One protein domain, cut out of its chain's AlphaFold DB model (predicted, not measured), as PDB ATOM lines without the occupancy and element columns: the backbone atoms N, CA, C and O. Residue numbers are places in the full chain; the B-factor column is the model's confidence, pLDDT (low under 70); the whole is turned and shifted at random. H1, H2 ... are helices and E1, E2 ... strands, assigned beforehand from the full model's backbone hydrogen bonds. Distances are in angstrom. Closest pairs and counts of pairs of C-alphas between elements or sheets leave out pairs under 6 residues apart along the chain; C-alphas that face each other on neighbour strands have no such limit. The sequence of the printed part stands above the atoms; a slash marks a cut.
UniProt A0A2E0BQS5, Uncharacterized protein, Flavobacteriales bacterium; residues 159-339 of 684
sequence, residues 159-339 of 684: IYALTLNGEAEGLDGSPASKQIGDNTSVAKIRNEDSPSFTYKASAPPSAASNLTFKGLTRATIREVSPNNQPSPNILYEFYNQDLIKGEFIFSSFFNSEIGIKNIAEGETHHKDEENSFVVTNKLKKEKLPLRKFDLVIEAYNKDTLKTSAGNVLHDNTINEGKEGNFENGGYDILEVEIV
ATOM      1  N   ILE A 159      32.188 196.269 -17.447       80.12
ATOM      2  CA  ILE A 159      33.328 195.360 -17.567       80.12
ATOM      3  C   ILE A 159      32.816 193.921 -17.516       80.12
ATOM      4  O   ILE A 159      31.904 193.609 -16.754       80.12
ATOM      5  N   TYR A 160      33.373 193.067 -18.362       75.94
ATOM      6  CA  TYR A 160      33.061 191.646 -18.429       75.94
ATOM      7  C   TYR A 160      34.260 190.873 -18.987       75.94
ATOM      8  O   TYR A 160      35.255 191.466 -19.412       75.94
ATOM      9  N   ALA A 161      34.147 189.546 -19.031       74.19
ATOM     10  CA  ALA A 161      35.176 188.665 -19.571       74.19
ATOM     11  C   ALA A 161      36.570 188.822 -18.913       74.19
ATOM     12  O   ALA A 161      37.572 188.626 -19.596       74.19
ATOM     13  N   LEU A 162      36.651 189.183 -17.623       80.62
ATOM     14  CA  LEU A 162      37.906 189.173 -16.867       80.62
ATOM     15  C   LEU A 162      38.441 187.743 -16.693       80.62
ATOM     16  O   LEU A 162      37.891 186.953 -15.928       80.62
ATOM     17  N   THR A 163      39.540 187.425 -17.372       77.38
ATOM     18  CA  THR A 163      40.158 186.095 -17.358       77.38
ATOM     19  C   THR A 163      41.671 186.166 -17.176       77.38
ATOM     20  O   THR A 163      42.312 187.189 -17.440       77.38
ATOM     21  N   LEU A 164      42.252 185.054 -16.717       77.75
ATOM     22  CA  LEU A 164      43.686 184.811 -16.827       77.75
ATOM     23  C   LEU A 164      44.020 184.567 -18.308       77.75
ATOM     24  O   LEU A 164      43.281 183.861 -18.997       77.75
ATOM     25  N   ASN A 165      45.097 185.186 -18.791       67.00
ATOM     26  CA  ASN A 165      45.513 185.250 -20.197       67.00
ATOM     27  C   ASN A 165      45.121 184.025 -21.063       67.00
ATOM     28  O   ASN A 165      45.700 182.948 -20.939       67.00
ATOM     29  N   GLY A 166      44.163 184.209 -21.981       52.38
ATOM     30  CA  GLY A 166      43.819 183.217 -23.009       52.38
ATOM     31  C   GLY A 166      42.807 182.130 -22.617       52.38
ATOM     32  O   GLY A 166      42.488 181.292 -23.463       52.38
ATOM     33  N   GLU A 167      42.262 182.135 -21.396       52.66
ATOM     34  CA  GLU A 167      41.127 181.267 -21.049       52.66
ATOM     35  C   GLU A 167      39.810 181.793 -21.656       52.66
ATOM     36  O   GLU A 167      39.630 183.000 -21.832       52.66
ATOM     37  N   ALA A 168      38.929 180.862 -22.055       46.78
ATOM     38  CA  ALA A 168      37.819 181.067 -22.992       46.78
ATOM     39  C   ALA A 168      37.008 182.356 -22.762       46.78
ATOM     40  O   ALA A 168      36.580 182.653 -21.650       46.78
ATOM     41  N   GLU A 169      36.760 183.081 -23.859       46.53
ATOM     42  CA  GLU A 169      36.006 184.333 -23.871       46.53
ATOM     43  C   GLU A 169      34.635 184.161 -23.199       46.53
ATOM     44  O   GLU A 169      33.780 183.408 -23.676       46.53
ATOM     45  N   GLY A 170      34.409 184.890 -22.104       44.84
ATOM     46  CA  GLY A 170      33.066 185.097 -21.576       44.84
ATOM     47  C   GLY A 170      32.163 185.709 -22.652       44.84
ATOM     48  O   GLY A 170      32.605 186.526 -23.463       44.84
ATOM     49  N   LEU A 171      30.895 185.296 -22.681       44.22
ATOM     50  CA  LEU A 171      29.898 185.861 -23.590       44.22
ATOM     51  C   LEU A 171      29.655 187.344 -23.262       44.22
ATOM     52  O   LEU A 171      29.570 187.712 -22.088       44.22
ATOM     53  N   ASP A 172      29.481 188.170 -24.299       42.91
ATOM     54  CA  ASP A 172      29.006 189.554 -24.170       42.91
ATOM     55  C   ASP A 172      27.791 189.617 -23.229       42.91
ATOM     56  O   ASP A 172      26.769 188.966 -23.460       42.91
ATOM     57  N   GLY A 173      27.904 190.415 -22.166       44.22
ATOM     58  CA  GLY A 173      26.825 190.623 -21.198       44.22
ATOM     59  C   GLY A 173      26.794 189.659 -20.010       44.22
ATOM     60  O   GLY A 173      25.863 189.753 -19.211       44.22
ATOM     61  N   SER A 174      27.796 188.790 -19.843       41.31
ATOM     62  CA  SER A 174      27.995 188.031 -18.605       41.31
ATOM     63  C   SER A 174      29.355 188.383 -17.997       41.31
ATOM     64  O   SER A 174      30.352 188.283 -18.716       41.31
ATOM     65  N   PRO A 175      29.448 188.775 -16.708       45.56
ATOM     66  CA  PRO A 175      30.746 188.820 -16.034       45.56
ATOM     67  C   PRO A 175      31.424 187.454 -16.230       45.56
ATOM     68  O   PRO A 175      30.740 186.425 -16.195       45.56
ATOM     69  N   ALA A 176      32.740 187.412 -16.466       45.62
ATOM     70  CA  ALA A 176      33.471 186.136 -16.493       45.62
ATOM     71  C   ALA A 176      33.518 185.462 -15.118       45.62
ATOM     72  O   ALA A 176      34.127 184.409 -14.953       45.62
ATOM     73  N   SER A 177      32.840 186.014 -14.123       44.72
ATOM     74  CA  SER A 177      32.871 185.503 -12.779       44.72
ATOM     75  C   SER A 177      31.489 185.547 -12.143       44.72
ATOM     76  O   SER A 177      30.822 186.575 -12.081       44.72
ATOM     77  N   LYS A 178      31.092 184.390 -11.607       48.34
ATOM     78  CA  LYS A 178      30.164 184.276 -10.479       48.34
ATOM     79  C   LYS A 178      28.727 184.731 -10.789       48.34
ATOM     80  O   LYS A 178      28.326 185.849 -10.474       48.34
ATOM     81  N   GLN A 179      27.868 183.807 -11.241       40.91
ATOM     82  CA  GLN A 179      26.475 183.908 -10.789       40.91
ATOM     83  C   GLN A 179      26.498 183.910  -9.252       40.91
ATOM     84  O   GLN A 179      27.175 183.087  -8.631       40.91
ATOM     85  N   ILE A 180      25.816 184.873  -8.632       38.50
ATOM     86  CA  ILE A 180      25.673 184.950  -7.175       38.50
ATOM     87  C   ILE A 180      25.071 183.613  -6.701       38.50
ATOM     88  O   ILE A 180      23.899 183.347  -6.958       38.50
ATOM     89  N   GLY A 181      25.879 182.768  -6.048       35.12
ATOM     90  CA  GLY A 181      25.483 181.434  -5.570       35.12
ATOM     91  C   GLY A 181      26.212 180.233  -6.193       35.12
ATOM     92  O   GLY A 181      26.082 179.142  -5.643       35.12
ATOM     93  N   ASP A 182      26.995 180.409  -7.264       41.81
ATOM     94  CA  ASP A 182      27.794 179.326  -7.864       41.81
ATOM     95  C   ASP A 182      29.226 179.250  -7.297       41.81
ATOM     96  O   ASP A 182      29.820 180.263  -6.909       41.81
ATOM     97  N   ASN A 183      29.785 178.030  -7.272       43.59
ATOM     98  CA  ASN A 183      31.176 177.773  -6.888       43.59
ATOM     99  C   ASN A 183      32.126 178.558  -7.802       43.59
ATOM    100  O   ASN A 183      32.107 178.404  -9.023       43.59
ATOM    101  N   THR A 184      32.983 179.374  -7.202       53.38
ATOM    102  CA  THR A 184      33.986 180.166  -7.904       53.38
ATOM    103  C   THR A 184      35.030 179.302  -8.587       53.38
ATOM    104  O   THR A 184      35.682 178.472  -7.955       53.38
ATOM    105  N   SER A 185      35.257 179.537  -9.879       60.25
ATOM    106  CA  SER A 185      36.501 179.129 -10.524       60.25
ATOM    107  C   SER A 185      37.616 180.052 -10.032       60.25
ATOM    108  O   SER A 185      37.725 181.196 -10.468       60.25
ATOM    109  N   VAL A 186      38.407 179.571  -9.077       77.31
ATOM    110  CA  VAL A 186      39.635 180.240  -8.629       77.31
ATOM    111  C   VAL A 186      40.673 180.141  -9.746       77.31
ATOM    112  O   VAL A 186      41.023 179.030 -10.156       77.31
ATOM    113  N   ALA A 187      41.181 181.278 -10.223       81.88
ATOM    114  CA  ALA A 187      42.271 181.317 -11.191       81.88
ATOM    115  C   ALA A 187      43.577 180.925 -10.494       81.88
ATOM    116  O   ALA A 187      44.148 181.700  -9.724       81.88
ATOM    117  N   LYS A 188      44.037 179.697 -10.748       83.25
ATOM    118  CA  LYS A 188      45.277 179.166 -10.177       83.25
ATOM    119  C   LYS A 188      46.451 179.472 -11.092       83.25
ATOM    120  O   LYS A 188      46.558 178.907 -12.175       83.25
ATOM    121  N   ILE A 189      47.344 180.328 -10.622       83.25
ATOM    122  CA  ILE A 189      48.518 180.786 -11.361       83.25
ATOM    123  C   ILE A 189      49.744 180.036 -10.842       83.25
ATOM    124  O   ILE A 189      49.996 180.010  -9.636       83.25
ATOM    125  N   ARG A 190      50.503 179.424 -11.753       81.62
ATOM    126  CA  ARG A 190      51.773 178.739 -11.476       81.62
ATOM    127  C   ARG A 190      52.874 179.392 -12.303       81.62
ATOM    128  O   ARG A 190      52.600 179.865 -13.398       81.62
ATOM    129  N   ASN A 191      54.093 179.400 -11.775       72.38
ATOM    130  CA  ASN A 191      55.312 179.808 -12.490       72.38
ATOM    131  C   ASN A 191      55.303 181.247 -13.046       72.38
ATOM    132  O   ASN A 191      56.146 181.587 -13.868       72.38
ATOM    133  N   GLU A 192      54.398 182.107 -12.574       80.38
ATOM    134  CA  GLU A 192      54.245 183.479 -13.059       80.38
ATOM    135  C   GLU A 192      54.317 184.457 -11.886       80.38
ATOM    136  O   GLU A 192      53.567 184.356 -10.911       80.38
ATOM    137  N   ASP A 193      55.252 185.398 -11.977       78.56
ATOM    138  CA  ASP A 193      55.481 186.409 -10.945       78.56
ATOM    139  C   ASP A 193      54.776 187.734 -11.253       78.56
ATOM    140  O   ASP A 193      54.585 188.554 -10.350       78.56
ATOM    141  N   SER A 194      54.369 187.937 -12.507       86.25
ATOM    142  CA  SER A 194      53.747 189.161 -12.995       86.25
ATOM    143  C   SER A 194      52.505 188.833 -13.832       86.25
ATOM    144  O   SER A 194      52.481 189.126 -15.029       86.25
ATOM    145  N   PRO A 195      51.469 188.211 -13.235       87.31
ATOM    146  CA  PRO A 195      50.345 187.683 -13.993       87.31
ATOM    147  C   PRO A 195      49.595 188.764 -14.769       87.31
ATOM    148  O   PRO A 195      49.326 189.856 -14.253       87.31
ATOM    149  N   SER A 196      49.246 188.424 -16.011       89.19
ATOM    150  CA  SER A 196      48.438 189.252 -16.898       89.19
ATOM    151  C   SER A 196      46.998 188.755 -16.975       89.19
ATOM    152  O   SER A 196      46.703 187.557 -17.000       89.19
ATOM    153  N   PHE A 197      46.091 189.718 -17.017       87.25
ATOM    154  CA  PHE A 197      44.656 189.513 -17.015       87.25
ATOM    155  C   PHE A 197      44.054 190.289 -18.169       87.25
ATOM    156  O   PHE A 197      44.384 191.459 -18.373       87.25
ATOM    157  N   THR A 198      43.149 189.654 -18.898       85.50
ATOM    158  CA  THR A 198      42.421 190.293 -19.993       85.50
ATOM    159  C   THR A 198      40.991 190.555 -19.577       85.50
ATOM    160  O   THR A 198      40.396 189.725 -18.902       85.50
ATOM    161  N   TYR A 199      40.435 191.692 -19.980       83.00
ATOM    162  CA  TYR A 199      39.038 192.049 -19.751       83.00
ATOM    163  C   TYR A 199      38.469 192.772 -20.969       83.00
ATOM    164  O   TYR A 199      39.196 193.343 -21.786       83.00
ATOM    165  N   LYS A 200      37.141 192.778 -21.086       80.00
ATOM    166  CA  LYS A 200      36.416 193.501 -22.131       80.00
ATOM    167  C   LYS A 200      35.457 194.508 -21.508       80.00
ATOM    168  O   LYS A 200      34.961 194.332 -20.398       80.00
ATOM    169  N   ALA A 201      35.206 195.583 -22.244       79.31
ATOM    170  CA  ALA A 201      34.252 196.617 -21.877       79.31
ATOM    171  C   ALA A 201      33.170 196.712 -22.953       79.31
ATOM    172  O   ALA A 201      33.474 196.699 -24.145       79.31
ATOM    173  N   SER A 202      31.906 196.795 -22.543       74.62
ATOM    174  CA  SER A 202      30.771 196.967 -23.455       74.62
ATOM    175  C   SER A 202      29.912 198.132 -23.002       74.62
ATOM    176  O   SER A 202      29.738 198.375 -21.809       74.62
ATOM    177  N   ALA A 203      29.362 198.842 -23.981       69.94
ATOM    178  CA  ALA A 203      28.334 199.844 -23.772       69.94
ATOM    179  C   ALA A 203      27.033 199.358 -24.422       69.94
ATOM    180  O   ALA A 203      27.083 198.810 -25.531       69.94
ATOM    181  N   PRO A 204      25.863 199.548 -23.788       64.56
ATOM    182  CA  PRO A 204      24.604 199.257 -24.442       64.56
ATOM    183  C   PRO A 204      24.470 200.128 -25.705       64.56
ATOM    184  O   PRO A 204      24.903 201.287 -25.708       64.56
ATOM    185  N   PRO A 205      23.846 199.619 -26.784       55.72
ATOM    186  CA  PRO A 205      23.713 200.349 -28.046       55.72
ATOM    187  C   PRO A 205      23.081 201.744 -27.910       55.72
ATOM    188  O   PRO A 205      23.396 202.636 -28.692       55.72
ATOM    189  N   SER A 206      22.223 201.944 -26.904       54.16
ATOM    190  CA  SER A 206      21.594 203.227 -26.565       54.16
ATOM    191  C   SER A 206      22.554 204.262 -25.964       54.16
ATOM    192  O   SER A 206      22.305 205.456 -26.096       54.16
ATOM    193  N   ALA A 207      23.645 203.829 -25.323       54.81
ATOM    194  CA  ALA A 207      24.667 204.703 -24.744       54.81
ATOM    195  C   ALA A 207      25.831 204.975 -25.717       54.81
ATOM    196  O   ALA A 207      26.483 206.016 -25.633       54.81
ATOM    197  N   ALA A 208      26.063 204.079 -26.683       51.06
ATOM    198  CA  ALA A 208      27.168 204.157 -27.644       51.06
ATOM    199  C   ALA A 208      27.177 205.441 -28.500       51.06
ATOM    200  O   ALA A 208      28.244 205.893 -28.906       51.06
ATOM    201  N   SER A 209      26.014 206.053 -28.757       43.81
ATOM    202  CA  SER A 209      25.911 207.296 -29.537       43.81
ATOM    203  C   SER A 209      26.263 208.567 -28.754       43.81
ATOM    204  O   SER A 209      26.540 209.588 -29.379       43.81
ATOM    205  N   ASN A 210      26.274 208.510 -27.416       46.22
ATOM    206  CA  ASN A 210      26.509 209.662 -26.530       46.22
ATOM    207  C   ASN A 210      27.815 209.553 -25.718       46.22
ATOM    208  O   ASN A 210      28.196 210.501 -25.028       46.22
ATOM    209  N   LEU A 211      28.528 208.427 -25.814       52.00
ATOM    210  CA  LEU A 211      29.805 208.202 -25.136       52.00
ATOM    211  C   LEU A 211      30.923 209.050 -25.771       52.00
ATOM    212  O   LEU A 211      31.613 208.635 -26.695       52.00
ATOM    213  N   THR A 212      31.151 210.240 -25.215       52.91
ATOM    214  CA  THR A 212      32.373 211.054 -25.414       52.91
ATOM    215  C   THR A 212      33.462 210.693 -24.392       52.91
ATOM    216  O   THR A 212      34.310 211.503 -24.024       52.91
ATOM    217  N   PHE A 213      33.437 209.450 -23.914       56.19
ATOM    218  CA  PHE A 213      34.254 208.952 -22.818       56.19
ATOM    219  C   PHE A 213      35.672 208.604 -23.285       56.19
ATOM    220  O   PHE A 213      35.871 207.720 -24.118       56.19
ATOM    221  N   LYS A 214      36.681 209.267 -22.709       60.22
ATOM    222  CA  LYS A 214      38.061 208.759 -22.719       60.22
ATOM    223  C   LYS A 214      38.180 207.731 -21.606       60.22
ATOM    224  O   LYS A 214      38.493 208.089 -20.473       60.22
ATOM    225  N   GLY A 215      37.848 206.487 -21.924       67.25
ATOM    226  CA  GLY A 215      37.732 205.463 -20.905       67.25
ATOM    227  C   GLY A 215      39.042 205.103 -20.246       67.25
ATOM    228  O   GLY A 215      40.007 204.755 -20.922       67.25
ATOM    229  N   LEU A 216      39.052 205.184 -18.919       83.94
ATOM    230  CA  LEU A 216      40.161 204.739 -18.097       83.94
ATOM    231  C   LEU A 216      39.720 203.567 -17.231       83.94
ATOM    232  O   LEU A 216      38.552 203.456 -16.862       83.94
ATOM    233  N   THR A 217      40.672 202.715 -16.889       87.44
ATOM    234  CA  THR A 217      40.463 201.556 -16.030       87.44
ATOM    235  C   THR A 217      40.927 201.855 -14.618       87.44
ATOM    236  O   THR A 217      41.981 202.467 -14.405       87.44
ATOM    237  N   ARG A 218      40.138 201.375 -13.660       89.12
ATOM    238  CA  ARG A 218      40.511 201.199 -12.265       89.12
ATOM    239  C   ARG A 218      40.597 199.699 -11.992       89.12
ATOM    240  O   ARG A 218      39.604 198.989 -12.119       89.12
ATOM    241  N   ALA A 219      41.779 199.225 -11.621       90.94
ATOM    242  CA  ALA A 219      41.997 197.861 -11.165       90.94
ATOM    243  C   ALA A 219      42.280 197.878  -9.664       90.94
ATOM    244  O   ALA A 219      43.147 198.616  -9.201       90.94
ATOM    245  N   THR A 220      41.563 197.069  -8.891       90.19
ATOM    246  CA  THR A 220      41.777 196.953  -7.444       90.19
ATOM    247  C   THR A 220      42.081 195.515  -7.063       90.19
ATOM    248  O   THR A 220      41.438 194.584  -7.540       90.19
ATOM    249  N   ILE A 221      43.071 195.345  -6.191       91.06
ATOM    250  CA  ILE A 221      43.403 194.071  -5.556       91.06
ATOM    251  C   ILE A 221      42.868 194.131  -4.134       91.06
ATOM    252  O   ILE A 221      43.242 195.020  -3.362       91.06
ATOM    253  N   ARG A 222      41.978 193.204  -3.795       88.88
ATOM    254  CA  ARG A 222      41.207 193.189  -2.548       88.88
ATOM    255  C   ARG A 222      41.415 191.872  -1.801       88.88
ATOM    256  O   ARG A 222      41.839 190.871  -2.378       88.88
ATOM    257  N   GLU A 223      41.126 191.871  -0.502       88.00
ATOM    258  CA  GLU A 223      41.011 190.612   0.247       88.00
ATOM    259  C   GLU A 223      39.910 189.730  -0.359       88.00
ATOM    260  O   GLU A 223      38.878 190.251  -0.784       88.00
ATOM    261  N   VAL A 224      40.125 188.410  -0.377       85.25
ATOM    262  CA  VAL A 224      39.165 187.454  -0.949       85.25
ATOM    263  C   VAL A 224      37.830 187.539  -0.214       85.25
ATOM    264  O   VAL A 224      37.772 187.425   1.015       85.25
ATOM    265  N   SER A 225      36.756 187.740  -0.967       72.38
ATOM    266  CA  SER A 225      35.405 187.821  -0.429       72.38
ATOM    267  C   SER A 225      34.733 186.451  -0.320       72.38
ATOM    268  O   SER A 225      34.773 185.667  -1.269       72.38
ATOM    269  N   PRO A 226      34.019 186.166   0.784       67.62
ATOM    270  CA  PRO A 226      33.312 184.899   0.957       67.62
ATOM    271  C   PRO A 226      32.045 184.765   0.092       67.62
ATOM    272  O   PRO A 226      31.547 183.654  -0.066       67.62
ATOM    273  N   ASN A 227      31.504 185.869  -0.448       67.62
ATOM    274  CA  ASN A 227      30.148 185.915  -1.023       67.62
ATOM    275  C   ASN A 227      30.101 186.418  -2.479       67.62
ATOM    276  O   ASN A 227      29.085 186.961  -2.907       67.62
ATOM    277  N   ASN A 228      31.186 186.278  -3.245       64.94
ATOM    278  CA  ASN A 228      31.243 186.671  -4.664       64.94
ATOM    279  C   ASN A 228      31.004 188.166  -4.971       64.94
ATOM    280  O   ASN A 228      30.888 188.540  -6.134       64.94
ATOM    281  N   GLN A 229      30.996 189.031  -3.958       74.94
ATOM    282  CA  GLN A 229      31.018 190.489  -4.103       74.94
ATOM    283  C   GLN A 229      32.397 191.029  -3.724       74.94
ATOM    284  O   GLN A 229      32.943 190.551  -2.734       74.94
ATOM    285  N   PRO A 230      32.958 192.025  -4.426       78.56
ATOM    286  CA  PRO A 230      34.229 192.630  -4.043       78.56
ATOM    287  C   PRO A 230      34.283 193.041  -2.567       78.56
ATOM    288  O   PRO A 230      33.405 193.746  -2.069       78.56
ATOM    289  N   SER A 231      35.341 192.636  -1.865       81.62
ATOM    290  CA  SER A 231      35.582 193.099  -0.497       81.62
ATOM    291  C   SER A 231      35.847 194.614  -0.479       81.62
ATOM    292  O   SER A 231      36.602 195.111  -1.319       81.62
ATOM    293  N   PRO A 232      35.322 195.383   0.492       79.12
ATOM    294  CA  PRO A 232      35.694 196.791   0.655       79.12
ATOM    295  C   PRO A 232      37.162 196.966   1.098       79.12
ATOM    296  O   PRO A 232      37.698 198.073   1.071       79.12
ATOM    297  N   ASN A 233      37.845 195.887   1.498       83.62
ATOM    298  CA  ASN A 233      39.249 195.919   1.900       83.62
ATOM    299  C   ASN A 233      40.181 195.886   0.684       83.62
ATOM    300  O   ASN A 233      40.661 194.826   0.278       83.62
ATOM    301  N   ILE A 234      40.463 197.067   0.134       85.94
ATOM    302  CA  ILE A 234      41.446 197.267  -0.934       85.94
ATOM    303  C   ILE A 234      42.866 197.189  -0.357       85.94
ATOM    304  O   ILE A 234      43.175 197.843   0.639       85.94
ATOM    305  N   LEU A 235      43.727 196.394  -0.992       87.38
ATOM    306  CA  LEU A 235      45.165 196.296  -0.716       87.38
ATOM    307  C   LEU A 235      45.962 197.180  -1.682       87.38
ATOM    308  O   LEU A 235      46.831 197.934  -1.245       87.38
ATOM    309  N   TYR A 236      45.612 197.121  -2.971       88.50
ATOM    310  CA  TYR A 236      46.189 197.952  -4.025       88.50
ATOM    311  C   TYR A 236      45.110 198.516  -4.945       88.50
ATOM    312  O   TYR A 236      44.125 197.840  -5.243       88.50
ATOM    313  N   GLU A 237      45.347 199.717  -5.460       88.81
ATOM    314  CA  GLU A 237      44.564 200.330  -6.528       88.81
ATOM    315  C   GLU A 237      45.497 200.839  -7.628       88.81
ATOM    316  O   GLU A 237      46.493 201.511  -7.367       88.81
ATOM    317  N   PHE A 238      45.152 200.522  -8.868       89.31
ATOM    318  CA  PHE A 238      45.813 200.989 -10.075       89.31
ATOM    319  C   PHE A 238      44.789 201.749 -10.900       89.31
ATOM    320  O   PHE A 238      43.688 201.253 -11.145       89.31
ATOM    321  N   TYR A 239      45.141 202.948 -11.342       87.56
ATOM    322  CA  TYR A 239      44.217 203.823 -12.049       87.56
ATOM    323  C   TYR A 239      44.873 204.463 -13.270       87.56
ATOM    324  O   TYR A 239      46.056 204.281 -13.541       87.56
ATOM    325  N   ASN A 240      44.077 205.199 -14.049       83.31
ATOM    326  CA  ASN A 240      44.539 205.948 -15.231       83.31
ATOM    327  C   ASN A 240      45.177 205.056 -16.315       83.31
ATOM    328  O   ASN A 240      45.947 205.529 -17.149       83.31
ATOM    329  N   GLN A 241      44.814 203.772 -16.326       83.56
ATOM    330  CA  GLN A 241      45.153 202.846 -17.398       83.56
ATOM    331  C   GLN A 241      44.148 202.990 -18.544       83.56
ATOM    332  O   GLN A 241      42.995 203.333 -18.311       83.56
ATOM    333  N   ASP A 242      44.581 202.757 -19.780       81.12
ATOM    334  CA  ASP A 242      43.714 202.864 -20.956       81.12
ATOM    335  C   ASP A 242      42.752 201.672 -21.025       81.12
ATOM    336  O   ASP A 242      43.191 200.527 -21.158       81.12
ATOM    337  N   LEU A 243      41.447 201.953 -20.969       80.88
ATOM    338  CA  LEU A 243      40.391 200.941 -20.999       80.88
ATOM    339  C   LEU A 243      40.385 200.123 -22.293       80.88
ATOM    340  O   LEU A 243      40.023 198.948 -22.274       80.88
ATOM    341  N   ILE A 244      40.818 200.712 -23.412       77.81
ATOM    342  CA  ILE A 244      40.809 200.056 -24.728       77.81
ATOM    343  C   ILE A 244      41.859 198.945 -24.806       77.81
ATOM    344  O   ILE A 244      41.706 198.014 -25.596       77.81
ATOM    345  N   LYS A 245      42.913 199.007 -23.982       81.31
ATOM    346  CA  LYS A 245      43.934 197.953 -23.959       81.31
ATOM    347  C   LYS A 245      43.360 196.608 -23.521       81.31
ATOM    348  O   LYS A 245      43.861 195.590 -23.980       81.31
ATOM    349  N   GLY A 246      42.331 196.608 -22.664       82.69
ATOM    350  CA  GLY A 246      41.680 195.380 -22.203       82.69
ATOM    351  C   GLY A 246      42.623 194.430 -21.461       82.69
ATOM    352  O   GLY A 246      42.390 193.226 -21.449       82.69
ATOM    353  N   GLU A 247      43.704 194.953 -20.882       87.94
ATOM    354  CA  GLU A 247      44.736 194.175 -20.201       87.94
ATOM    355  C   GLU A 247      45.144 194.866 -18.898       87.94
ATOM    356  O   GLU A 247      45.241 196.095 -18.828       87.94
ATOM    357  N   PHE A 248      45.385 194.064 -17.866       89.88
ATOM    358  CA  PHE A 248      45.966 194.472 -16.596       89.88
ATOM    359  C   PHE A 248      47.089 193.501 -16.222       89.88
ATOM    360  O   PHE A 248      46.912 192.290 -16.304       89.88
ATOM    361  N   ILE A 249      48.234 194.024 -15.781       89.50
ATOM    362  CA  ILE A 249      49.377 193.214 -15.344       89.50
ATOM    363  C   ILE A 249      49.667 193.548 -13.887       89.50
ATOM    364  O   ILE A 249      50.034 194.684 -13.569       89.50
ATOM    365  N   PHE A 250      49.558 192.555 -13.005       89.12
ATOM    366  CA  PHE A 250      50.004 192.718 -11.628       89.12
ATOM    367  C   PHE A 250      51.495 192.410 -11.537       89.12
ATOM    368  O   PHE A 250      51.894 191.273 -11.320       89.12
ATOM    369  N   SER A 251      52.328 193.430 -11.735       85.06
ATOM    370  CA  SER A 251      53.780 193.257 -11.702       85.06
ATOM    371  C   SER A 251      54.278 192.771 -10.337       85.06
ATOM    372  O   SER A 251      53.914 193.321  -9.293       85.06
ATOM    373  N   SER A 252      55.226 191.834 -10.363       80.50
ATOM    374  CA  SER A 252      56.012 191.416  -9.193       80.50
ATOM    375  C   SER A 252      56.664 192.569  -8.418       80.50
ATOM    376  O   SER A 252      56.910 192.425  -7.223       80.50
ATOM    377  N   PHE A 253      56.912 193.724  -9.053       77.88
ATOM    378  CA  PHE A 253      57.402 194.923  -8.368       77.88
ATOM    379  C   PHE A 253      56.449 195.370  -7.251       77.88
ATOM    380  O   PHE A 253      56.883 195.624  -6.126       77.88
ATOM    381  N   PHE A 254      55.145 195.410  -7.537       79.44
ATOM    382  CA  PHE A 254      54.133 195.807  -6.560       79.44
ATOM    383  C   PHE A 254      53.952 194.739  -5.481       79.44
ATOM    384  O   PHE A 254      53.734 195.083  -4.322       79.44
ATOM    385  N   ASN A 255      54.144 193.463  -5.832       80.19
ATOM    386  CA  ASN A 255      54.090 192.318  -4.921       80.19
ATOM    387  C   ASN A 255      55.387 192.105  -4.100       80.19
ATOM    388  O   ASN A 255      55.734 190.979  -3.737       80.19
ATOM    389  N   SER A 256      56.129 193.179  -3.811       73.12
ATOM    390  CA  SER A 256      57.419 193.151  -3.109       73.12
ATOM    391  C   SER A 256      57.481 194.180  -1.974       73.12
ATOM    392  O   SER A 256      56.654 195.090  -1.892       73.12
ATOM    393  N   GLU A 257      58.487 194.075  -1.092       68.81
ATOM    394  CA  GLU A 257      58.678 195.063  -0.019       68.81
ATOM    395  C   GLU A 257      58.947 196.475  -0.576       68.81
ATOM    396  O   GLU A 257      58.575 197.472   0.037       68.81
ATOM    397  N   ILE A 258      59.573 196.567  -1.753       62.88
ATOM    398  CA  ILE A 258      59.883 197.839  -2.416       62.88
ATOM    399  C   ILE A 258      58.587 198.568  -2.794       62.88
ATOM    400  O   ILE A 258      58.493 199.771  -2.574       62.88
ATOM    401  N   GLY A 259      57.569 197.837  -3.258       61.03
ATOM    402  CA  GLY A 259      56.261 198.403  -3.600       61.03
ATOM    403  C   GLY A 259      55.475 198.957  -2.404       61.03
ATOM    404  O   GLY A 259      54.603 199.800  -2.592       61.03
ATOM    405  N   ILE A 260      55.786 198.523  -1.174       68.31
ATOM    406  CA  ILE A 260      55.078 198.937   0.055       68.31
ATOM    407  C   ILE A 260      55.893 199.856   0.973       68.31
ATOM    408  O   ILE A 260      55.338 200.411   1.922       68.31
ATOM    409  N   LYS A 261      57.200 200.032   0.717       63.06
ATOM    410  CA  LYS A 261      58.132 200.818   1.555       63.06
ATOM    411  C   LYS A 261      57.768 202.298   1.691       63.06
ATOM    412  O   LYS A 261      58.389 202.999   2.485       63.06
ATOM    413  N   ASN A 262      56.759 202.745   0.960       60.31
ATOM    414  CA  ASN A 262      56.374 204.136   0.884       60.31
ATOM    415  C   ASN A 262      55.204 204.529   1.811       60.31
ATOM    416  O   ASN A 262      54.874 205.709   1.862       60.31
ATOM    417  N   ILE A 263      54.583 203.596   2.552       61.88
ATOM    418  CA  ILE A 263      53.570 203.956   3.566       61.88
ATOM    419  C   ILE A 263      54.291 204.443   4.825       61.88
ATOM    420  O   ILE A 263      54.919 203.642   5.525       61.88
ATOM    421  N   ALA A 264      54.219 205.743   5.119       54.81
ATOM    422  CA  ALA A 264      54.815 206.277   6.340       54.81
ATOM    423  C   ALA A 264      54.038 205.808   7.586       54.81
ATOM    424  O   ALA A 264      52.831 205.555   7.538       54.81
ATOM    425  N   GLU A 265      54.721 205.690   8.728       58.94
ATOM    426  CA  GLU A 265      54.080 205.308   9.991       58.94
ATOM    427  C   GLU A 265      52.919 206.260  10.332       58.94
ATOM    428  O   GLU A 265      53.111 207.462  10.505       58.94
ATOM    429  N   GLY A 266      51.704 205.712  10.445       58.62
ATOM    430  CA  GLY A 266      50.485 206.469  10.753       58.62
ATOM    431  C   GLY A 266      49.656 206.894   9.536       58.62
ATOM    432  O   GLY A 266      48.525 207.343   9.719       58.62
ATOM    433  N   GLU A 267      50.156 206.709   8.312       70.81
ATOM    434  CA  GLU A 267      49.364 206.918   7.099       70.81
ATOM    435  C   GLU A 267      48.407 205.746   6.845       70.81
ATOM    436  O   GLU A 267      48.686 204.584   7.154       70.81
ATOM    437  N   THR A 268      47.235 206.048   6.280       74.94
ATOM    438  CA  THR A 268      46.266 205.017   5.881       74.94
ATOM    439  C   THR A 268      46.592 204.407   4.520       74.94
ATOM    440  O   THR A 268      46.154 203.298   4.225       74.94
ATOM    441  N   HIS A 269      47.375 205.111   3.701       76.56
ATOM    442  CA  HIS A 269      47.783 204.701   2.364       76.56
ATOM    443  C   HIS A 269      49.000 205.491   1.890       76.56
ATOM    444  O   HIS A 269      49.284 206.565   2.410       76.56
ATOM    445  N   HIS A 270      49.642 204.984   0.841       80.44
ATOM    446  CA  HIS A 270      50.618 205.703   0.038       80.44
ATOM    447  C   HIS A 270      50.156 205.760  -1.419       80.44
ATOM    448  O   HIS A 270      49.645 204.770  -1.945       80.44
ATOM    449  N   LYS A 271      50.366 206.906  -2.069       78.31
ATOM    450  CA  LYS A 271      50.034 207.144  -3.475       78.31
ATOM    451  C   LYS A 271      51.299 207.473  -4.262       78.31
ATOM    452  O   LYS A 271      52.010 208.419  -3.931       78.31
ATOM    453  N   ASP A 272      51.506 206.729  -5.338       77.31
ATOM    454  CA  ASP A 272      52.509 206.990  -6.362       77.31
ATOM    455  C   ASP A 272      51.800 207.572  -7.593       77.31
ATOM    456  O   ASP A 272      51.133 206.866  -8.357       77.31
ATOM    457  N   GLU A 273      51.895 208.894  -7.754       74.00
ATOM    458  CA  GLU A 273      51.237 209.598  -8.858       74.00
ATOM    459  C   GLU A 273      51.878 209.301 -10.217       74.00
ATOM    460  O   GLU A 273      51.171 209.319 -11.227       74.00
ATOM    461  N   GLU A 274      53.181 209.000 -10.254       74.69
ATOM    462  CA  GLU A 274      53.899 208.700 -11.498       74.69
ATOM    463  C   GLU A 274      53.414 207.377 -12.092       74.69
ATOM    464  O   GLU A 274      53.180 207.283 -13.299       74.69
ATOM    465  N   ASN A 275      53.177 206.386 -11.231       70.94
ATOM    466  CA  ASN A 275      52.714 205.059 -11.634       70.94
ATOM    467  C   ASN A 275      51.190 204.880 -11.559       70.94
ATOM    468  O   ASN A 275      50.690 203.804 -11.883       70.94
ATOM    469  N   SER A 276      50.445 205.924 -11.169       83.94
ATOM    470  CA  SER A 276      48.989 205.870 -10.961       83.94
ATOM    471  C   SER A 276      48.579 204.683 -10.076       83.94
ATOM    472  O   SER A 276      47.738 203.856 -10.437       83.94
ATOM    473  N   PHE A 277      49.236 204.598  -8.921       84.62
ATOM    474  CA  PHE A 277      49.202 203.459  -8.015       84.62
ATOM    475  C   PHE A 277      48.948 203.915  -6.575       84.62
ATOM    476  O   PHE A 277      49.474 204.934  -6.127       84.62
ATOM    477  N   VAL A 278      48.155 203.147  -5.835       83.75
ATOM    478  CA  VAL A 278      47.894 203.347  -4.407       83.75
ATOM    479  C   VAL A 278      48.051 202.018  -3.683       83.75
ATOM    480  O   VAL A 278      47.568 200.982  -4.142       83.75
ATOM    481  N   VAL A 279      48.681 202.058  -2.513       84.81
ATOM    482  CA  VAL A 279      48.776 200.930  -1.583       84.81
ATOM    483  C   VAL A 279      48.241 201.342  -0.216       84.81
ATOM    484  O   VAL A 279      48.518 202.443   0.258       84.81
ATOM    485  N   THR A 280      47.453 200.479   0.423       82.81
ATOM    486  CA  THR A 280      46.807 200.783   1.711       82.81
ATOM    487  C   THR A 280      47.564 200.171   2.889       82.81
ATOM    488  O   THR A 280      48.284 199.181   2.753       82.81
ATOM    489  N   ASN A 281      47.351 200.706   4.092       79.56
ATOM    490  CA  ASN A 281      47.920 200.167   5.331       79.56
ATOM    491  C   ASN A 281      47.357 198.782   5.733       79.56
ATOM    492  O   ASN A 281      47.846 198.168   6.686       79.56
ATOM    493  N   LYS A 282      46.340 198.274   5.020       81.56
ATOM    494  CA  LYS A 282      45.789 196.918   5.203       81.56
ATOM    495  C   LYS A 282      46.738 195.844   4.677       81.56
ATOM    496  O   LYS A 282      46.682 194.689   5.126       81.56
ATOM    497  N   LEU A 283      47.611 196.219   3.745       80.69
ATOM    498  CA  LEU A 283      48.694 195.379   3.283       80.69
ATOM    499  C   LEU A 283      49.892 195.522   4.223       80.69
ATOM    500  O   LEU A 283      50.614 196.516   4.217       80.69
ATOM    501  N   LYS A 284      50.108 194.492   5.034       76.19
ATOM    502  CA  LYS A 284      51.239 194.426   5.956       76.19
ATOM    503  C   LYS A 284      52.388 193.615   5.353       76.19
ATOM    504  O   LYS A 284      52.154 192.747   4.512       76.19
ATOM    505  N   LYS A 285      53.625 193.862   5.800       72.25
ATOM    506  CA  LYS A 285      54.846 193.209   5.276       72.25
ATOM    507  C   LYS A 285      54.779 191.676   5.324       72.25
ATOM    508  O   LYS A 285      55.332 191.007   4.447       72.25
ATOM    509  N   GLU A 286      54.101 191.133   6.330       71.69
ATOM    510  CA  GLU A 286      53.886 189.700   6.543       71.69
ATOM    511  C   GLU A 286      52.878 189.062   5.578       71.69
ATOM    512  O   GLU A 286      52.888 187.849   5.437       71.69
ATOM    513  N   LYS A 287      52.024 189.848   4.904       74.94
ATOM    514  CA  LYS A 287      51.087 189.336   3.887       74.94
ATOM    515  C   LYS A 287      51.738 189.162   2.510       74.94
ATOM    516  O   LYS A 287      51.097 188.643   1.601       74.94
ATOM    517  N   LEU A 288      52.973 189.641   2.337       77.38
ATOM    518  CA  LEU A 288      53.715 189.520   1.087       77.38
ATOM    519  C   LEU A 288      54.555 188.226   1.046       77.38
ATOM    520  O   LEU A 288      55.093 187.851   2.087       77.38
ATOM    521  N   PRO A 289      54.804 187.634  -0.134       81.50
ATOM    522  CA  PRO A 289      54.133 187.959  -1.389       81.50
ATOM    523  C   PRO A 289      52.642 187.604  -1.300       81.50
ATOM    524  O   PRO A 289      52.262 186.578  -0.737       81.50
ATOM    525  N   LEU A 290      51.792 188.472  -1.840       85.56
ATOM    526  CA  LEU A 290      50.356 188.266  -1.903       85.56
ATOM    527  C   LEU A 290      50.072 187.098  -2.850       85.56
ATOM    528  O   LEU A 290      50.447 187.134  -4.024       85.56
ATOM    529  N   ARG A 291      49.424 186.059  -2.321       86.44
ATOM    530  CA  ARG A 291      49.126 184.817  -3.052       86.44
ATOM    531  C   ARG A 291      47.651 184.556  -3.271       86.44
ATOM    532  O   ARG A 291      47.323 183.747  -4.124       86.44
ATOM    533  N   LYS A 292      46.777 185.183  -2.490       89.44
ATOM    534  CA  LYS A 292      45.326 185.039  -2.610       89.44
ATOM    535  C   LYS A 292      44.692 186.409  -2.555       89.44
ATOM    536  O   LYS A 292      44.927 187.137  -1.589       89.44
ATOM    537  N   PHE A 293      43.939 186.756  -3.585       90.00
ATOM    538  CA  PHE A 293      43.292 188.055  -3.686       90.00
ATOM    539  C   PHE A 293      42.169 188.038  -4.716       90.00
ATOM    540  O   PHE A 293      42.176 187.225  -5.635       90.00
ATOM    541  N   ASP A 294      41.247 188.982  -4.577       88.19
ATOM    542  CA  ASP A 294      40.282 189.296  -5.622       88.19
ATOM    543  C   ASP A 294      40.830 190.440  -6.481       88.19
ATOM    544  O   ASP A 294      41.193 191.497  -5.957       88.19
ATOM    545  N   LEU A 295      40.888 190.236  -7.796       89.56
ATOM    546  CA  LEU A 295      41.134 191.283  -8.782       89.56
ATOM    547  C   LEU A 295      39.794 191.814  -9.280       89.56
ATOM    548  O   LEU A 295      38.995 191.055  -9.817       89.56
ATOM    549  N   VAL A 296      39.570 193.117  -9.151       88.50
ATOM    550  CA  VAL A 296      38.334 193.771  -9.589       88.50
ATOM    551  C   VAL A 296      38.666 194.863 -10.583       88.50
ATOM    552  O   VAL A 296      39.474 195.744 -10.282       88.50
ATOM    553  N   ILE A 297      38.030 194.806 -11.752       88.56
ATOM    554  CA  ILE A 297      38.214 195.781 -12.825       88.56
ATOM    555  C   ILE A 297      36.932 196.596 -13.007       88.56
ATOM    556  O   ILE A 297      35.845 196.049 -13.195       88.56
ATOM    557  N   GLU A 298      37.088 197.916 -12.989       87.31
ATOM    558  CA  GLU A 298      36.049 198.913 -13.225       87.31
ATOM    559  C   GLU A 298      36.535 199.889 -14.309       87.31
ATOM    560  O   GLU A 298      37.736 200.138 -14.445       87.31
ATOM    561  N   ALA A 299      35.621 200.507 -15.050       86.38
ATOM    562  CA  ALA A 299      35.958 201.723 -15.785       86.38
ATOM    563  C   ALA A 299      35.719 202.939 -14.895       86.38
ATOM    564  O   ALA A 299      34.878 202.888 -14.004       86.38
ATOM    565  N   TYR A 300      36.398 204.051 -15.153       82.44
ATOM    566  CA  TYR A 300      36.118 205.306 -14.468       82.44
ATOM    567  C   TYR A 300      36.269 206.520 -15.381       82.44
ATOM    568  O   TYR A 300      37.007 206.504 -16.371       82.44
ATOM    569  N   ASN A 301      35.555 207.588 -15.031       76.12
ATOM    570  CA  ASN A 301      35.642 208.878 -15.701       76.12
ATOM    571  C   ASN A 301      36.604 209.797 -14.949       76.12
ATOM    572  O   ASN A 301      36.421 210.062 -13.766       76.12
ATOM    573  N   LYS A 302      37.631 210.300 -15.642       73.88
ATOM    574  CA  LYS A 302      38.646 211.180 -15.050       73.88
ATOM    575  C   LYS A 302      38.080 212.511 -14.556       73.88
ATOM    576  O   LYS A 302      38.618 213.064 -13.604       73.88
ATOM    577  N   ASP A 303      37.023 213.004 -15.193       70.69
ATOM    578  CA  ASP A 303      36.437 214.307 -14.872       70.69
ATOM    579  C   ASP A 303      35.558 214.230 -13.616       70.69
ATOM    580  O   ASP A 303      35.505 215.175 -12.836       70.69
ATOM    581  N   THR A 304      34.899 213.087 -13.387       71.56
ATOM    582  CA  THR A 304      33.939 212.897 -12.282       71.56
ATOM    583  C   THR A 304      34.475 212.016 -11.158       71.56
ATOM    584  O   THR A 304      33.878 211.954 -10.085       71.56
ATOM    585  N   LEU A 305      35.566 211.291 -11.422       76.56
ATOM    586  CA  LEU A 305      36.140 210.240 -10.584       76.56
ATOM    587  C   LEU A 305      35.168 209.101 -10.241       76.56
ATOM    588  O   LEU A 305      35.508 208.249  -9.433       76.56
ATOM    589  N   LYS A 306      33.985 209.024 -10.859       79.06
ATOM    590  CA  LYS A 306      33.046 207.918 -10.634       79.06
ATOM    591  C   LYS A 306      33.383 206.719 -11.512       79.06
ATOM    592  O   LYS A 306      33.740 206.883 -12.684       79.06
ATOM    593  N   THR A 307      33.251 205.524 -10.945       82.94
ATOM    594  CA  THR A 307      33.432 204.258 -11.654       82.94
ATOM    595  C   THR A 307      32.127 203.761 -12.276       82.94
ATOM    596  O   THR A 307      31.038 204.209 -11.920       82.94
ATOM    597  N   SER A 308      32.224 202.793 -13.185       80.25
ATOM    598  CA  SER A 308      31.084 202.071 -13.758       80.25
ATOM    599  C   SER A 308      30.287 201.270 -12.725       80.25
ATOM    600  O   SER A 308      29.143 200.930 -12.996       80.25
ATOM    601  N   ALA A 309      30.843 201.007 -11.538       78.38
ATOM    602  CA  ALA A 309      30.105 200.429 -10.413       78.38
ATOM    603  C   ALA A 309      29.587 201.478  -9.414       78.38
ATOM    604  O   ALA A 309      29.006 201.132  -8.391       78.38
ATOM    605  N   GLY A 310      29.787 202.769  -9.692       75.69
ATOM    606  CA  GLY A 310      29.318 203.869  -8.849       75.69
ATOM    607  C   GLY A 310      30.230 204.175  -7.663       75.69
ATOM    608  O   GLY A 310      29.894 205.034  -6.846       75.69
ATOM    609  N   ASN A 311      31.389 203.515  -7.582       79.50
ATOM    610  CA  ASN A 311      32.429 203.844  -6.615       79.50
ATOM    611  C   ASN A 311      33.141 205.141  -7.027       79.50
ATOM    612  O   ASN A 311      32.998 205.630  -8.150       79.50
ATOM    613  N   VAL A 312      33.918 205.713  -6.112       75.81
ATOM    614  CA  VAL A 312      34.687 206.938  -6.358       75.81
ATOM    615  C   VAL A 312      36.169 206.587  -6.363       75.81
ATOM    616  O   VAL A 312      36.670 206.014  -5.399       75.81
ATOM    617  N   LEU A 313      36.864 206.938  -7.446       73.19
ATOM    618  CA  LEU A 313      38.313 206.845  -7.557       73.19
ATOM    619  C   LEU A 313      38.964 207.636  -6.423       73.19
ATOM    620  O   LEU A 313      38.495 208.712  -6.049       73.19
ATOM    621  N   HIS A 314      40.070 207.117  -5.908       66.94
ATOM    622  CA  HIS A 314      40.802 207.697  -4.789       66.94
ATOM    623  C   HIS A 314      41.107 209.204  -4.970       66.94
ATOM    624  O   HIS A 314      41.881 209.595  -5.846       66.94
ATOM    625  N   ASP A 315      40.536 210.056  -4.108       53.22
ATOM    626  CA  ASP A 315      40.635 211.530  -4.139       53.22
ATOM    627  C   ASP A 315      41.651 212.088  -3.119       53.22
ATOM    628  O   ASP A 315      41.501 213.194  -2.603       53.22
ATOM    629  N   ASN A 316      42.715 211.320  -2.847       45.12
ATOM    630  CA  ASN A 316      43.684 211.500  -1.747       45.12
ATOM    631  C   ASN A 316      43.148 211.132  -0.348       45.12
ATOM    632  O   ASN A 316      43.858 211.279   0.649       45.12
ATOM    633  N   THR A 317      41.938 210.580  -0.270       46.91
ATOM    634  CA  THR A 317      41.372 209.954   0.929       46.91
ATOM    635  C   THR A 317      40.829 208.586   0.544       46.91
ATOM    636  O   THR A 317      40.051 208.487  -0.402       46.91
ATOM    637  N   ILE A 318      41.205 207.516   1.263       51.47
ATOM    638  CA  ILE A 318      40.561 206.217   1.019       51.47
ATOM    639  C   ILE A 318      39.119 206.364   1.494       51.47
ATOM    640  O   ILE A 318      38.850 206.409   2.697       51.47
ATOM    641  N   ASN A 319      38.186 206.460   0.554       55.88
ATOM    642  CA  ASN A 319      36.769 206.577   0.853       55.88
ATOM    643  C   ASN A 319      36.175 205.190   1.147       55.88
ATOM    644  O   ASN A 319      35.224 204.774   0.500       55.88
ATOM    645  N   GLU A 320      36.701 204.476   2.149       56.81
ATOM    646  CA  GLU A 320      36.219 203.139   2.550       56.81
ATOM    647  C   GLU A 320      34.713 203.106   2.853       56.81
ATOM    648  O   GLU A 320      34.068 202.090   2.634       56.81
ATOM    649  N   GLY A 321      34.134 204.223   3.311       57.22
ATOM    650  CA  GLY A 321      32.686 204.361   3.525       57.22
ATOM    651  C   GLY A 321      31.863 204.679   2.267       57.22
ATOM    652  O   GLY A 321      30.639 204.729   2.357       57.22
ATOM    653  N   LYS A 322      32.512 204.936   1.124       59.62
ATOM    654  CA  LYS A 322      31.892 205.122  -0.204       59.62
ATOM    655  C   LYS A 322      32.304 204.033  -1.205       59.62
ATOM    656  O   LYS A 322      31.853 204.057  -2.343       59.62
ATOM    657  N   GLU A 323      33.154 203.102  -0.781       68.38
ATOM    658  CA  GLU A 323      33.423 201.837  -1.453       68.38
ATOM    659  C   GLU A 323      32.357 200.821  -1.035       68.38
ATOM    660  O   GLU A 323      31.997 200.752   0.140       68.38
ATOM    661  N   GLY A 324      31.883 199.989  -1.964       54.72
ATOM    662  CA  GLY A 324      31.083 198.819  -1.591       54.72
ATOM    663  C   GLY A 324      29.636 198.798  -2.060       54.72
ATOM    664  O   GLY A 324      28.929 197.864  -1.691       54.72
ATOM    665  N   ASN A 325      29.182 199.743  -2.891       62.75
ATOM    666  CA  ASN A 325      27.880 199.590  -3.547       62.75
ATOM    667  C   ASN A 325      28.013 198.842  -4.883       62.75
ATOM    668  O   ASN A 325      27.829 199.400  -5.959       62.75
ATOM    669  N   PHE A 326      28.337 197.553  -4.799       70.31
ATOM    670  CA  PHE A 326      28.462 196.671  -5.963       70.31
ATOM    671  C   PHE A 326      27.113 196.105  -6.445       70.31
ATOM    672  O   PHE A 326      27.078 195.287  -7.362       70.31
ATOM    673  N   GLU A 327      25.990 196.543  -5.861       65.56
ATOM    674  CA  GLU A 327      24.644 196.081  -6.232       65.56
ATOM    675  C   GLU A 327      24.254 196.493  -7.659       65.56
ATOM    676  O   GLU A 327      23.492 195.791  -8.322       65.56
ATOM    677  N   ASN A 328      24.824 197.593  -8.159       60.78
ATOM    678  CA  ASN A 328      24.497 198.158  -9.470       60.78
ATOM    679  C   ASN A 328      25.267 197.510 -10.643       60.78
ATOM    680  O   ASN A 328      25.003 197.826 -11.805       60.78
ATOM    681  N   GLY A 329      26.191 196.579 -10.373       72.62
ATOM    682  CA  GLY A 329      27.020 195.939 -11.401       72.62
ATOM    683  C   GLY A 329      28.086 196.876 -11.985       72.62
ATOM    684  O   GLY A 329      28.601 197.733 -11.283       72.62
ATOM    685  N   GLY A 330      28.471 196.680 -13.251       78.25
ATOM    686  CA  GLY A 330      29.432 197.555 -13.947       78.25
ATOM    687  C   GLY A 330      30.915 197.198 -13.773       78.25
ATOM    688  O   GLY A 330      31.776 197.894 -14.311       78.25
ATOM    689  N   TYR A 331      31.222 196.098 -13.087       82.62
ATOM    690  CA  TYR A 331      32.571 195.576 -12.850       82.62
ATOM    691  C   TYR A 331      32.637 194.071 -13.152       82.62
ATOM    692  O   TYR A 331      31.599 193.417 -13.279       82.62
ATOM    693  N   ASP A 332      33.851 193.521 -13.198       81.19
ATOM    694  CA  ASP A 332      34.098 192.071 -13.179       81.19
ATOM    695  C   ASP A 332      35.149 191.728 -12.104       81.19
ATOM    696  O   ASP A 332      35.964 192.589 -11.745       81.19
ATOM    697  N   ILE A 333      35.106 190.511 -11.548       82.75
ATOM    698  CA  ILE A 333      35.915 190.090 -10.389       82.75
ATOM    699  C   ILE A 333      36.524 188.691 -10.545       82.75
ATOM    700  O   ILE A 333      35.830 187.687 -10.561       82.75
ATOM    701  N   LEU A 334      37.843 188.567 -10.502       82.88
ATOM    702  CA  LEU A 334      38.514 187.270 -10.548       82.88
ATOM    703  C   LEU A 334      39.161 186.952  -9.202       82.88
ATOM    704  O   LEU A 334      39.988 187.721  -8.721       82.88
ATOM    705  N   GLU A 335      38.810 185.810  -8.609       85.94
ATOM    706  CA  GLU A 335      39.546 185.284  -7.455       85.94
ATOM    707  C   GLU A 335      40.829 184.625  -7.963       85.94
ATOM    708  O   GLU A 335      40.781 183.701  -8.779       85.94
ATOM    709  N   VAL A 336      41.974 185.111  -7.493       86.50
ATOM    710  CA  VAL A 336      43.303 184.698  -7.945       86.50
ATOM    711  C   VAL A 336      44.034 183.984  -6.816       86.50
ATOM    712  O   VAL A 336      44.154 184.501  -5.703       86.50
ATOM    713  N   GLU A 337      44.583 182.811  -7.126       88.88
ATOM    714  CA  GLU A 337      45.490 182.058  -6.263       88.88
ATOM    715  C   GLU A 337      46.824 181.826  -6.985       88.88
ATOM    716  O   GLU A 337      46.910 181.015  -7.905       88.88
ATOM    717  N   ILE A 338      47.891 182.501  -6.547       87.38
ATOM    718  CA  ILE A 338      49.257 182.211  -6.996       87.38
ATOM    719  C   ILE A 338      49.813 181.053  -6.162       87.38
ATOM    720  O   ILE A 338      50.177 181.204  -4.985       87.38
ATOM    721  N   VAL A 339      49.847 179.880  -6.785       86.25
ATOM    722  CA  VAL A 339      50.132 178.594  -6.150       86.25
ATOM    723  C   VAL A 339      51.603 178.528  -5.726       86.25
ATOM    724  O   VAL A 339      52.500 178.891  -6.482       86.25
TER     725      VAL A 339
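AT A GLANCE: This is residues 159 to 339 of the 684 residues of an uncharacterized protein of Flavobacteriales bacterium (UniProt A0A2E0BQS5). Amid little regular structure, a twisted sheet, E2, E10, E9, E4, E5, E8, E7, mixed, and a small antiparallel sheet, E1, E3, E6, form a sandwich, partly face to face; residues 205 to 210 stick out. The 181 printed residues hold E1 to E6, H1, then E7 to E10: mostly strand, with 64 residues in named elements. The whole is compact, radius of gyration of the C-alphas 15.7 A, spanning 49 by 37 by 28 A.

HOW THE PARTS SIT: E9, residues 292 to 300, and E4, residues 216 to 222, are antiparallel, N 220 and O 296 being 2.8 A apart, within hydrogen-bond range. H1, residues 257 to 260, too short for an O i to N i+4 pair, only grazes this sheet with residues 259 to 260.

IN THESE COORDINATES: E1, residues 159 to 164, begins at C-alpha (33.328, 195.360, -17.567); E10, residues 331 to 338, 22.2 A long, ends at (49.257, 182.211, -6.996).

THE WHOLE: The printed part has no cut. The longest link, E9 to E10, has 30 residues. Mean pLDDT of the printed part is 72.5, with 61 residues under 70.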